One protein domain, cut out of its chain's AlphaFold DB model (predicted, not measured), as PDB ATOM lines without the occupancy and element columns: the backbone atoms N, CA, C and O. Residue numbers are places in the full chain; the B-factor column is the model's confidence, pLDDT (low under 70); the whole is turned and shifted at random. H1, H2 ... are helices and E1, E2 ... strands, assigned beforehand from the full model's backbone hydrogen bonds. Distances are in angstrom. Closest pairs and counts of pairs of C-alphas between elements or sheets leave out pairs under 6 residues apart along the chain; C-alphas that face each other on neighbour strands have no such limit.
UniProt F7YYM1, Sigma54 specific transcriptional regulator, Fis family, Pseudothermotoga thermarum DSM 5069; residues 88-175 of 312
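What this domain is: This is residues 88 to 175 of the 312 residues of the protein "Sigma54 specific transcriptional regulator, Fis family" of Pseudothermotoga thermarum DSM 5069 (UniProt F7YYM1). Look first for one strongly twisted sheet of five strands with a second layer of two helices packed on it, two layers with H1 and H2 on one face of the sheet. The short helix H2 covers E3 and E4, while the longer H1 touches H2 and packs beside the edge strand E5. The 88 printed residues hold two named helices and five named strands, in the chain order H1 E1 H2 E2 E3 E4 E5; the sheet is mixed, in the order E2 E3 E4 E1 E5, and the class is mixed, helices and strands. The whole is compact, with a radius of gyration of the C-alphas of 12.0 A, and rounded, spanning 31 by 27 by 22 A.

How they stand to each other: Begin at E4, residues 154 to 161, an inner strand. On one side is E3, residues 146 to 151, antiparallel to it, with N 149 and O 156 2.9 A apart, within hydrogen-bond range. The other neighbour of E3 is E2, residues 139 to 143, an edge strand antiparallel to it, with N 148 and O 140 2.8 A apart; E2 and E3 form a hairpin, and so do E3 and E4. E2, E3 and E4 are a meander, each strand the antiparallel neighbour of the one before. On the other side of E4 is E1, residues 116 to 120, parallel to it, with N 119 and O 159 2.8 A apart. E5, residues 169 to 172, is the other edge strand, parallel to E1, with N 171 and O 118 2.8 A apart. Now find H2, residues 127 to 135, on the sheet at a height of 8.1 A; it is over E4 and, only just, with 3 C-alphas, over E3, and runs along the strands, at 14 degrees to E4 on the local plane. Its closest C-alphas to E3 are those of Ser 135 and Val 149, 6.0 A apart. E1, H2 and E2 make a split strand-helix-strand unit, two strands of one sheet that are not neighbours, with a helix between them along the chain and E3 and E4 between them in the sheet; its crossover is right-handed. H1, residues 99 to 112, is also on the sheet, at a height of 7.5 A. It touches H2, the closest C-alphas being those of Leu 106 and Phe 134, 6.1 A apart, at a steep tilt of 44 degrees, the same way. In H1 and H2 every O i to N i+4 pair is within hydrogen-bond range.

Where its parts are: Find C-alpha 99 at (73.660, -5.792, 65.865); from there H1 runs 20.3 A to C-alpha 112. E4, the longest strand, runs 22.8 A from C-alpha 154 at (49.297, 1.705, 59.479), and E3 spans 16.1 A. E5 ends at C-alpha 172, (65.154, -11.769, 69.819).

The domain as a whole: The two C-alphas farthest apart are those of Asp 89 and Asn 167, at 33.5 A. The printed part has no cut and no long link. Its mean pLDDT is 92.4, and no printed residue is under 70.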
ATOM      1  N   LEU A  88      70.958   5.654  64.472       81.19
ATOM      2  CA  LEU A  88      72.043   4.804  64.949       81.19
ATOM      3  C   LEU A  88      73.011   5.612  65.808       81.19
ATOM      4  O   LEU A  88      73.451   5.131  66.840       81.19
ATOM      5  N   ASP A  89      73.278   6.871  65.468       77.31
ATOM      6  CA  ASP A  89      74.157   7.718  66.266       77.31
ATOM      7  C   ASP A  89      73.539   8.245  67.567       77.31
ATOM      8  O   ASP A  89      74.265   8.806  68.389       77.31
ATOM      9  N   LYS A  90      72.244   8.049  67.815       79.50
ATOM     10  CA  LYS A  90      71.621   8.443  69.088       79.50
ATOM     11  C   LYS A  90      71.824   7.403  70.188       79.50
ATOM     12  O   LYS A  90      71.829   7.762  71.362       79.50
ATOM     13  N   HIS A  91      72.020   6.137  69.819       85.50
ATOM     14  CA  HIS A  91      71.914   5.013  70.749       85.50
ATOM     15  C   HIS A  91      73.207   4.216  70.860       85.50
ATOM     16  O   HIS A  91      73.690   3.647  69.882       85.50
ATOM     17  N   ILE A  92      73.725   4.104  72.085       86.19
ATOM     18  CA  ILE A  92      74.877   3.243  72.403       86.19
ATOM     19  C   ILE A  92      74.528   1.772  72.119       86.19
ATOM     20  O   ILE A  92      75.345   1.041  71.573       86.19
ATOM     21  N   GLU A  93      73.292   1.364  72.410       92.94
ATOM     22  CA  GLU A  93      72.754   0.019  72.170       92.94
ATOM     23  C   GLU A  93      72.889  -0.456  70.716       92.94
ATOM     24  O   GLU A  93      73.119  -1.638  70.469       92.94
ATOM     25  N   LEU A  94      72.766   0.461  69.752       91.38
ATOM     26  CA  LEU A  94      72.737   0.134  68.324       91.38
ATOM     27  C   LEU A  94      74.119   0.184  67.669       91.38
ATOM     28  O   LEU A  94      74.206   0.143  66.443       91.38
ATOM     29  N   GLN A  95      75.188   0.306  68.459       86.50
ATOM     30  CA  GLN A  95      76.549   0.347  67.937       86.50
ATOM     31  C   GLN A  95      77.111  -1.061  67.732       86.50
ATOM     32  O   GLN A  95      77.037  -1.886  68.636       86.50
ATOM     33  N   GLY A  96      77.736  -1.298  66.575       84.38
ATOM     34  CA  GLY A  96      78.506  -2.511  66.300       84.38
ATOM     35  C   GLY A  96      78.059  -3.278  65.059       84.38
ATOM     36  O   GLY A  96      77.101  -2.916  64.381       84.38
ATOM     37  N   VAL A  97      78.796  -4.334  64.723       80.62
ATOM     38  CA  VAL A  97      78.606  -5.112  63.491       80.62
ATOM     39  C   VAL A  97      77.657  -6.289  63.650       80.62
ATOM     40  O   VAL A  97      76.954  -6.616  62.696       80.62
ATOM     41  N   LYS A  98      77.588  -6.912  64.830       86.56
ATOM     42  CA  LYS A  98      76.659  -8.019  65.089       86.56
ATOM     43  C   LYS A  98      75.231  -7.508  65.147       86.56
ATOM     44  O   LYS A  98      74.342  -8.115  64.550       86.56
ATOM     45  N   ILE A  99      75.010  -6.346  65.760       90.12
ATOM     46  CA  ILE A  99      73.660  -5.792  65.865       90.12
ATOM     47  C   ILE A  99      73.028  -5.422  64.516       90.12
ATOM     48  O   ILE A  99      71.802  -5.399  64.391       90.12
ATOM     49  N   VAL A 100      73.830  -5.237  63.460       86.38
ATOM     50  CA  VAL A 100      73.340  -4.988  62.094       86.38
ATOM     51  C   VAL A 100      72.393  -6.092  61.603       86.38
ATOM     52  O   VAL A 100      71.454  -5.805  60.859       86.38
ATOM     53  N   GLU A 101      72.589  -7.348  62.008       87.19
ATOM     54  CA  GLU A 101      71.697  -8.454  61.625       87.19
ATOM     55  C   GLU A 101      70.298  -8.301  62.239       87.19
ATOM     56  O   GLU A 101      69.282  -8.445  61.547       87.19
ATOM     57  N   THR A 102      70.235  -7.898  63.509       92.12
ATOM     58  CA  THR A 102      68.988  -7.552  64.202       92.12
ATOM     59  C   THR A 102      68.303  -6.362  63.531       92.12
ATOM     60  O   THR A 102      67.109  -6.414  63.227       92.12
ATOM     61  N   LEU A 103      69.064  -5.317  63.190       91.69
ATOM     62  CA  LEU A 103      68.548  -4.133  62.496       91.69
ATOM     63  C   LEU A 103      67.983  -4.466  61.105       91.69
ATOM     64  O   LEU A 103      66.936  -3.948  60.715       91.69
ATOM     65  N   LYS A 104      68.620  -5.379  60.360       90.56
ATOM     66  CA  LYS A 104      68.093  -5.886  59.079       90.56
ATOM     67  C   LYS A 104      66.762  -6.614  59.258       90.56
ATOM     68  O   LYS A 104      65.881  -6.481  58.410       90.56
ATOM     69  N   THR A 105      66.604  -7.367  60.345       93.00
ATOM     70  CA  THR A 105      65.339  -8.040  60.677       93.00
ATOM     71  C   THR A 105      64.238  -7.020  60.967       93.00
ATOM     72  O   THR A 105      63.154  -7.118  60.393       93.00
ATOM     73  N   LEU A 106      64.537  -5.974  61.744       93.50
ATOM     74  CA  LEU A 106      63.598  -4.873  61.993       93.50
ATOM     75  C   LEU A 106      63.222  -4.123  60.706       93.50
ATOM     76  O   LEU A 106      62.043  -3.860  60.484       93.50
ATOM     77  N   LYS A 107      64.178  -3.861  59.804       91.81
ATOM     78  CA  LYS A 107      63.896  -3.267  58.482       91.81
ATOM     79  C   LYS A 107      62.948  -4.123  57.637       91.81
ATOM     80  O   LYS A 107      62.068  -3.590  56.970       91.81
ATOM     81  N   LYS A 108      63.079  -5.454  57.667       93.25
ATOM     82  CA  LYS A 108      62.122  -6.346  56.986       93.25
ATOM     83  C   LYS A 108      60.717  -6.214  57.580       93.25
ATOM     84  O   LYS A 108      59.746  -6.165  56.829       93.25
ATOM     85  N   LEU A 109      60.609  -6.102  58.904       93.25
ATOM     86  CA  LEU A 109      59.326  -5.895  59.580       93.25
ATOM     87  C   LEU A 109      58.713  -4.522  59.285       93.25
ATOM     88  O   LEU A 109      57.498  -4.441  59.136       93.25
ATOM     89  N   GLN A 110      59.521  -3.470  59.119       92.00
ATOM     90  CA  GLN A 110      59.033  -2.155  58.678       92.00
ATOM     91  C   GLN A 110      58.334  -2.232  57.314       92.00
ATOM     92  O   GLN A 110      57.364  -1.518  57.079       92.00
ATOM     93  N   ILE A 111      58.806  -3.105  56.415       91.06
ATOM     94  CA  ILE A 111      58.191  -3.321  55.095       91.06
ATOM     95  C   ILE A 111      56.910  -4.151  55.225       91.06
ATOM     96  O   ILE A 111      55.900  -3.819  54.607       91.06
ATOM     97  N   GLN A 112      56.941  -5.218  56.029       92.56
ATOM     98  CA  GLN A 112      55.789  -6.106  56.234       92.56
ATOM     99  C   GLN A 112      54.640  -5.422  56.985       92.56
ATOM    100  O   GLN A 112      53.481  -5.755  56.747       92.56
ATOM    101  N   LYS A 113      54.966  -4.479  57.879       92.12
ATOM    102  CA  LYS A 113      54.031  -3.743  58.741       92.12
ATOM    103  C   LYS A 113      53.026  -4.700  59.399       92.12
ATOM    104  O   LYS A 113      51.834  -4.614  59.089       92.12
ATOM    105  N   PRO A 114      53.469  -5.654  60.241       93.56
ATOM    106  CA  PRO A 114      52.540  -6.512  60.978       93.56
ATOM    107  C   PRO A 114      51.640  -5.657  61.876       93.56
ATOM    108  O   PRO A 114      51.955  -4.503  62.133       93.56
ATOM    109  N   ASP A 115      50.529  -6.200  62.367       94.69
ATOM    110  CA  ASP A 115      49.694  -5.456  63.322       94.69
ATOM    111  C   ASP A 115      50.361  -5.394  64.706       94.69
ATOM    112  O   ASP A 115      50.240  -4.401  65.420       94.69
ATOM    113  N   CYS A 116      51.116  -6.439  65.061       95.69
ATOM    114  CA  CYS A 116      51.869  -6.520  66.303       95.69
ATOM    115  C   CYS A 116      53.119  -7.402  66.160       95.69
ATOM    116  O   CYS A 116      53.109  -8.389  65.418       95.69
ATOM    117  N   PHE A 117      54.186  -7.071  66.889       97.56
ATOM    118  CA  PHE A 117      55.314  -7.974  67.124       97.56
ATOM    119  C   PHE A 117      55.948  -7.734  68.499       97.56
ATOM    120  O   PHE A 117      55.690  -6.730  69.165       97.56
ATOM    121  N   VAL A 118      56.785  -8.676  68.923       98.00
ATOM    122  CA  VAL A 118      57.426  -8.687  70.237       98.00
ATOM    123  C   VAL A 118      58.928  -8.510  70.076       98.00
ATOM    124  O   VAL A 118      59.557  -9.226  69.299       98.00
ATOM    125  N   ILE A 119      59.514  -7.589  70.833       98.06
ATOM    126  CA  ILE A 119      60.955  -7.505  71.061       98.06
ATOM    127  C   ILE A 119      61.259  -8.306  72.326       98.06
ATOM    128  O   ILE A 119      60.809  -7.959  73.420       98.06
ATOM    129  N   VAL A 120      62.006  -9.394  72.159       97.69
ATOM    130  CA  VAL A 120      62.429 -10.269  73.252       97.69
ATOM    131  C   VAL A 120      63.843  -9.881  73.660       97.69
ATOM    132  O   VAL A 120      64.757  -9.975  72.843       97.69
ATOM    133  N   ALA A 121      64.026  -9.430  74.899       96.44
ATOM    134  CA  ALA A 121      65.297  -8.900  75.378       96.44
ATOM    135  C   ALA A 121      65.543  -9.244  76.854       96.44
ATOM    136  O   ALA A 121      64.620  -9.251  77.669       96.44
ATOM    137  N   GLU A 122      66.800  -9.516  77.198       94.62
ATOM    138  CA  GLU A 122      67.245  -9.655  78.585       94.62
ATOM    139  C   GLU A 122      67.290  -8.304  79.313       94.62
ATOM    140  O   GLU A 122      67.305  -7.238  78.694       94.62
ATOM    141  N   ASN A 123      67.352  -8.350  80.646       89.50
ATOM    142  CA  ASN A 123      67.482  -7.152  81.473       89.50
ATOM    143  C   ASN A 123      68.742  -6.346  81.104       89.50
ATOM    144  O   ASN A 123      69.796  -6.908  80.801       89.50
ATOM    145  N   GLY A 124      68.630  -5.018  81.149       86.38
ATOM    146  CA  GLY A 124      69.722  -4.094  80.835       86.38
ATOM    147  C   GLY A 124      69.978  -3.866  79.339       86.38
ATOM    148  O   GLY A 124      70.908  -3.140  78.980       86.38
ATOM    149  N   ILE A 125      69.189  -4.481  78.450       95.00
ATOM    150  CA  ILE A 125      69.138  -4.134  77.022       95.00
ATOM    151  C   ILE A 125      68.201  -2.933  76.844       95.00
ATOM    152  O   ILE A 125      67.061  -2.964  77.304       95.00
ATOM    153  N   GLN A 126      68.647  -1.897  76.128       92.50
ATOM    154  CA  GLN A 126      67.850  -0.682  75.902       92.50
ATOM    155  C   GLN A 126      66.851  -0.886  74.754       92.50
ATOM    156  O   GLN A 126      67.102  -0.517  73.603       92.50
ATOM    157  N   VAL A 127      65.711  -1.512  75.049       94.75
ATOM    158  CA  VAL A 127      64.673  -1.861  74.061       94.75
ATOM    159  C   VAL A 127      64.136  -0.650  73.292       94.75
ATOM    160  O   VAL A 127      63.815  -0.762  72.106       94.75
ATOM    161  N   GLU A 128      64.110   0.524  73.922       92.31
ATOM    162  CA  GLU A 128      63.680   1.790  73.327       92.31
ATOM    163  C   GLU A 128      64.512   2.163  72.104       92.31
ATOM    164  O   GLU A 128      63.975   2.727  71.154       92.31
ATOM    165  N   ALA A 129      65.801   1.816  72.079       93.94
ATOM    166  CA  ALA A 129      66.663   2.094  70.937       93.94
ATOM    167  C   ALA A 129      66.174   1.363  69.673       93.94
ATOM    168  O   ALA A 129      66.156   1.925  68.578       93.94
ATOM    169  N   TYR A 130      65.714   0.119  69.824       95.94
ATOM    170  CA  TYR A 130      65.173  -0.681  68.724       95.94
ATOM    171  C   TYR A 130      63.798  -0.191  68.275       95.94
ATOM    172  O   TYR A 130      63.514  -0.195  67.077       95.94
ATOM    173  N   VAL A 131      62.961   0.262  69.213       95.00
ATOM    174  CA  VAL A 131      61.671   0.899  68.908       95.00
ATOM    175  C   VAL A 131      61.886   2.216  68.159       95.00
ATOM    176  O   VAL A 131      61.230   2.456  67.145       95.00
ATOM    177  N   ASP A 132      62.832   3.044  68.604       92.62
ATOM    178  CA  ASP A 132      63.196   4.313  67.969       92.62
ATOM    179  C   ASP A 132      63.706   4.085  66.540       92.62
ATOM    180  O   ASP A 132      63.221   4.711  65.597       92.62
ATOM    181  N   TYR A 133      64.599   3.107  66.358       92.94
ATOM    182  CA  TYR A 133      65.062   2.678  65.038       92.94
ATOM    183  C   TYR A 133      63.922   2.169  64.150       92.94
ATOM    184  O   TYR A 133      63.810   2.566  62.991       92.94
ATOM    185  N   PHE A 134      63.058   1.301  64.682       94.00
ATOM    186  CA  PHE A 134      61.950   0.726  63.927       94.00
ATOM    187  C   PHE A 134      60.936   1.792  63.488       94.00
ATOM    188  O   PHE A 134      60.402   1.725  62.384       94.00
ATOM    189  N   SER A 135      60.677   2.776  64.341       91.62
ATOM    190  CA  SER A 135      59.658   3.802  64.129       91.62
ATOM    191  C   SER A 135      60.167   5.070  63.449       91.62
ATOM    192  O   SER A 135      59.374   5.968  63.186       91.62
ATOM    193  N   ASN A 136      61.471   5.178  63.184       89.25
ATOM    194  CA  ASN A 136      62.115   6.433  62.802       89.25
ATOM    195  C   ASN A 136      61.810   7.594  63.773       89.25
ATOM    196  O   ASN A 136      61.489   8.702  63.348       89.25
ATOM    197  N   SER A 137      61.875   7.327  65.081       88.19
ATOM    198  CA  SER A 137      61.492   8.262  66.153       88.19
ATOM    199  C   SER A 137      60.013   8.665  66.216       88.19
ATOM    200  O   SER A 137      59.656   9.577  66.959       88.19
ATOM    201  N   CYS A 138      59.131   7.952  65.511       90.25
ATOM    202  CA  CYS A 138      57.685   8.186  65.517       90.25
ATOM    203  C   CYS A 138      56.939   7.098  66.304       90.25
ATOM    204  O   CYS A 138      56.229   6.268  65.730       90.25
ATOM    205  N   TYR A 139      57.083   7.102  67.630       93.94
ATOM    206  CA  TYR A 139      56.401   6.156  68.515       93.94
ATOM    207  C   TYR A 139      55.818   6.827  69.761       93.94
ATOM    208  O   TYR A 139      56.255   7.895  70.183       93.94
ATOM    209  N   GLN A 140      54.836   6.165  70.371       95.06
ATOM    210  CA  GLN A 140      54.291   6.521  71.675       95.06
ATOM    211  C   GLN A 140      54.348   5.304  72.595       95.06
ATOM    212  O   GLN A 140      53.784   4.258  72.278       95.06
ATOM    213  N   GLN A 141      54.985   5.443  73.755       94.69
ATOM    214  CA  GLN A 141      54.886   4.443  74.813       94.69
ATOM    215  C   GLN A 141      53.543   4.617  75.529       94.69
ATOM    216  O   GLN A 141      53.242   5.687  76.055       94.69
ATOM    217  N   VAL A 142      52.702   3.584  75.487       93.25
ATOM    218  CA  VAL A 142      51.335   3.617  76.042       93.25
ATOM    219  C   VAL A 142      51.259   2.868  77.370       93.25
ATOM    220  O   VAL A 142      50.437   3.197  78.220       93.25
ATOM    221  N   ALA A 143      52.138   1.886  77.564       90.69
ATOM    222  CA  ALA A 143      52.383   1.232  78.842       90.69
ATOM    223  C   ALA A 143      53.871   0.867  78.944       90.69
ATOM    224  O   ALA A 143      54.587   0.923  77.945       90.69
ATOM    225  N   GLU A 144      54.317   0.443  80.128       86.62
ATOM    226  CA  GLU A 144      55.718   0.084  80.406       86.62
ATOM    227  C   GLU A 144      56.328  -0.818  79.318       86.62
ATOM    228  O   GLU A 144      57.432  -0.561  78.853       86.62
ATOM    229  N   LYS A 145      55.565  -1.810  78.842       92.56
ATOM    230  CA  LYS A 145      56.006  -2.803  77.849       92.56
ATOM    231  C   LYS A 145      55.290  -2.719  76.500       92.56
ATOM    232  O   LYS A 145      55.280  -3.696  75.754       92.56
ATOM    233  N   LEU A 146      54.633  -1.595  76.200       95.50
ATOM    234  CA  LEU A 146      53.829  -1.436  74.986       95.50
ATOM    235  C   LEU A 146      54.080  -0.089  74.313       95.50
ATOM    236  O   LEU A 146      53.791   0.972  74.876       95.50
ATOM    237  N   TYR A 147      54.505  -0.157  73.055       97.31
ATOM    238  CA  TYR A 147      54.751   0.989  72.193       97.31
ATOM    239  C   TYR A 147      53.828   0.926  70.980       97.31
ATOM    240  O   TYR A 147      53.625  -0.134  70.395       97.31
ATOM    241  N   LYS A 148      53.284   2.074  70.586       96.38
ATOM    242  CA  LYS A 148      52.479   2.224  69.376       96.38
ATOM    243  C   LYS A 148      53.238   3.042  68.354       96.38
ATOM    244  O   LYS A 148      53.718   4.131  68.663       96.38
ATOM    245  N   VAL A 149      53.314   2.519  67.140       95.06
ATOM    246  CA  VAL A 149      54.029   3.120  66.013       95.06
ATOM    247  C   VAL A 149      53.065   3.306  64.852       95.06
ATOM    248  O   VAL A 149      52.189   2.471  64.626       95.06
ATOM    249  N   ILE A 150      53.219   4.396  64.104       91.75
ATOM    250  CA  ILE A 150      52.482   4.619  62.858       91.75
ATOM    251  C   ILE A 150      53.480   4.597  61.702       91.75
ATOM    252  O   ILE A 150      54.312   5.494  61.584       91.75
ATOM    253  N   LEU A 151      53.379   3.582  60.844       89.62
ATOM    254  CA  LEU A 151      54.175   3.438  59.626       89.62
ATOM    255  C   LEU A 151      53.270   3.621  58.407       89.62
ATOM    256  O   LEU A 151      52.425   2.772  58.124       89.62
ATOM    257  N   ASP A 152      53.433   4.731  57.685       86.81
ATOM    258  CA  ASP A 152      52.639   5.090  56.497       86.81
ATOM    259  C   ASP A 152      51.118   4.950  56.714       86.81
ATOM    260  O   ASP A 152      50.397   4.365  55.907       86.81
ATOM    261  N   GLY A 153      50.629   5.429  57.861       86.00
ATOM    262  CA  GLY A 153      49.213   5.365  58.240       86.00
ATOM    263  C   GLY A 153      48.757   4.029  58.841       86.00
ATOM    264  O   GLY A 153      47.670   3.977  59.420       86.00
ATOM    265  N   LYS A 154      49.577   2.970  58.790       91.44
ATOM    266  CA  LYS A 154      49.297   1.705  59.479       91.44
ATOM    267  C   LYS A 154      49.820   1.742  60.914       91.44
ATOM    268  O   LYS A 154      50.975   2.088  61.153       91.44
ATOM    269  N   LYS A 155      48.967   1.367  61.868       94.19
ATOM    270  CA  LYS A 155      49.347   1.207  63.277       94.19
ATOM    271  C   LYS A 155      50.024  -0.145  63.471       94.19
ATOM    272  O   LYS A 155      49.495  -1.147  62.995       94.19
ATOM    273  N   VAL A 156      51.152  -0.155  64.172       96.75
ATOM    274  CA  VAL A 156      51.786  -1.383  64.657       96.75
ATOM    275  C   VAL A 156      52.081  -1.260  66.144       96.75
ATOM    276  O   VAL A 156      52.631  -0.252  66.598       96.75
ATOM    277  N   ASP A 157      51.713  -2.302  66.879       97.25
ATOM    278  CA  ASP A 157      51.959  -2.417  68.309       97.25
ATOM    279  C   ASP A 157      53.245  -3.227  68.550       97.25
ATOM    280  O   ASP A 157      53.410  -4.339  68.044       97.25
ATOM    281  N   ILE A 158      54.168  -2.678  69.334       97.56
ATOM    282  CA  ILE A 158      55.423  -3.330  69.714       97.56
ATOM    283  C   ILE A 158      55.363  -3.652  71.199       97.56
ATOM    284  O   ILE A 158      55.227  -2.752  72.030       97.56
ATOM    285  N   ILE A 159      55.480  -4.935  71.526       96.88
ATOM    286  CA  ILE A 159      55.491  -5.427  72.905       96.88
ATOM    287  C   ILE A 159      56.928  -5.762  73.295       96.88
ATOM    288  O   ILE A 159      57.649  -6.366  72.506       96.88
ATOM    289  N   THR A 160      57.353  -5.417  74.507       96.00
ATOM    290  CA  THR A 160      58.652  -5.851  75.044       96.00
ATOM    291  C   THR A 160      58.467  -6.959  76.076       96.00
ATOM    292  O   THR A 160      57.557  -6.926  76.905       96.00
ATOM    293  N   SER A 161      59.308  -7.990  76.013       95.19
ATOM    294  CA  SER A 161      59.218  -9.151  76.902       95.19
ATOM    295  C   SER A 161      60.593  -9.760  77.166       95.19
ATOM    296  O   SER A 161      61.472  -9.712  76.312       95.19
ATOM    297  N   SER A 162      60.768 -10.387  78.328       92.62
ATOM    298  CA  SER A 162      61.963 -11.184  78.642       92.62
ATOM    299  C   SER A 162      61.904 -12.603  78.073       92.62
ATOM    300  O   SER A 162      62.860 -13.366  78.181       92.62
ATOM    301  N   SER A 163      60.770 -13.005  77.497       93.00
ATOM    302  CA  SER A 163      60.589 -14.324  76.887       93.00
ATOM    303  C   SER A 163      59.667 -14.249  75.668       93.00
ATOM    304  O   SER A 163      58.805 -13.363  75.617       93.00
ATOM    305  N   PRO A 164      59.822 -15.162  74.692       96.06
ATOM    306  CA  PRO A 164      58.958 -15.199  73.521       96.06
ATOM    307  C   PRO A 164      57.483 -15.369  73.886       96.06
ATOM    308  O   PRO A 164      57.151 -16.081  74.834       96.06
ATOM    309  N   ILE A 165      56.602 -14.742  73.108       95.38
ATOM    310  CA  ILE A 165      55.149 -14.888  73.240       95.38
ATOM    311  C   ILE A 165      54.638 -15.723  72.067       95.38
ATOM    312  O   ILE A 165      54.917 -15.413  70.906       95.38
ATOM    313  N   GLU A 166      53.899 -16.790  72.367       94.00
ATOM    314  CA  GLU A 166      53.322 -17.674  71.353       94.00
ATOM    315  C   GLU A 166      52.364 -16.927  70.415       94.00
ATOM    316  O   GLU A 166      51.691 -15.974  70.806       94.00
ATOM    317  N   ASN A 167      52.287 -17.390  69.166       92.25
ATOM    318  CA  ASN A 167      51.429 -16.838  68.107       92.25
ATOM    319  C   ASN A 167      51.717 -15.378  67.708       92.25
ATOM    320  O   ASN A 167      50.974 -14.812  66.908       92.25
ATOM    321  N   LEU A 168      52.808 -14.783  68.201       93.94
ATOM    322  CA  LEU A 168      53.307 -13.481  67.763       93.94
ATOM    323  C   LEU A 168      54.671 -13.609  67.075       93.94
ATOM    324  O   LEU A 168      55.431 -14.557  67.289       93.94
ATOM    325  N   ILE A 169      54.996 -12.625  66.238       96.56
ATOM    326  CA  ILE A 169      56.331 -12.498  65.652       96.56
ATOM    327  C   ILE A 169      57.283 -12.049  66.763       96.56
ATOM    328  O   ILE A 169      57.079 -10.989  67.350       96.56
ATOM    329  N   ASN A 170      58.323 -12.835  67.038       97.06
ATOM    330  CA  ASN A 170      59.308 -12.536  68.075       97.06
ATOM    331  C   ASN A 170      60.645 -12.131  67.441       97.06
ATOM    332  O   ASN A 170      61.238 -12.895  66.679       97.06
ATOM    333  N   VAL A 171      61.139 -10.946  67.787       97.31
ATOM    334  CA  VAL A 171      62.474 -10.455  67.439       97.31
ATOM    335  C   VAL A 171      63.347 -10.576  68.679       97.31
ATOM    336  O   VAL A 171      63.206  -9.792  69.613       97.31
ATOM    337  N   SER A 172      64.225 -11.576  68.702       96.75
ATOM    338  CA  SER A 172      65.154 -11.769  69.819       96.75
ATOM    339  C   SER A 172      66.356 -10.843  69.673       96.75
ATOM    340  O   SER A 172      67.019 -10.846  68.635       96.75
ATOM    341  N   ILE A 173      66.624 -10.050  70.707       97.44
ATOM    342  CA  ILE A 173      67.788  -9.170  70.779       97.44
ATOM    343  C   ILE A 173      68.931  -9.931  71.460       97.44
ATOM    344  O   ILE A 173      68.743 -10.405  72.583       97.44
ATOM    345  N   PRO A 174      70.105 -10.062  70.815       96.50
ATOM    346  CA  PRO A 174      71.216 -10.797  71.399       96.50
ATOM    347  C   PRO A 174      71.781 -10.042  72.615       96.50
ATOM    348  O   PRO A 174      72.079  -8.845  72.508       96.50
ATOM    349  N   PRO A 175      71.988 -10.716  73.759       96.69
ATOM    350  CA  PRO A 175      72.657 -10.119  74.903       96.69
ATOM    351  C   PRO A 175      74.118  -9.793  74.578       96.69
ATOM    352  O   PRO A 175      74.739 -10.374  73.684       96.69
TER     353      PRO A 175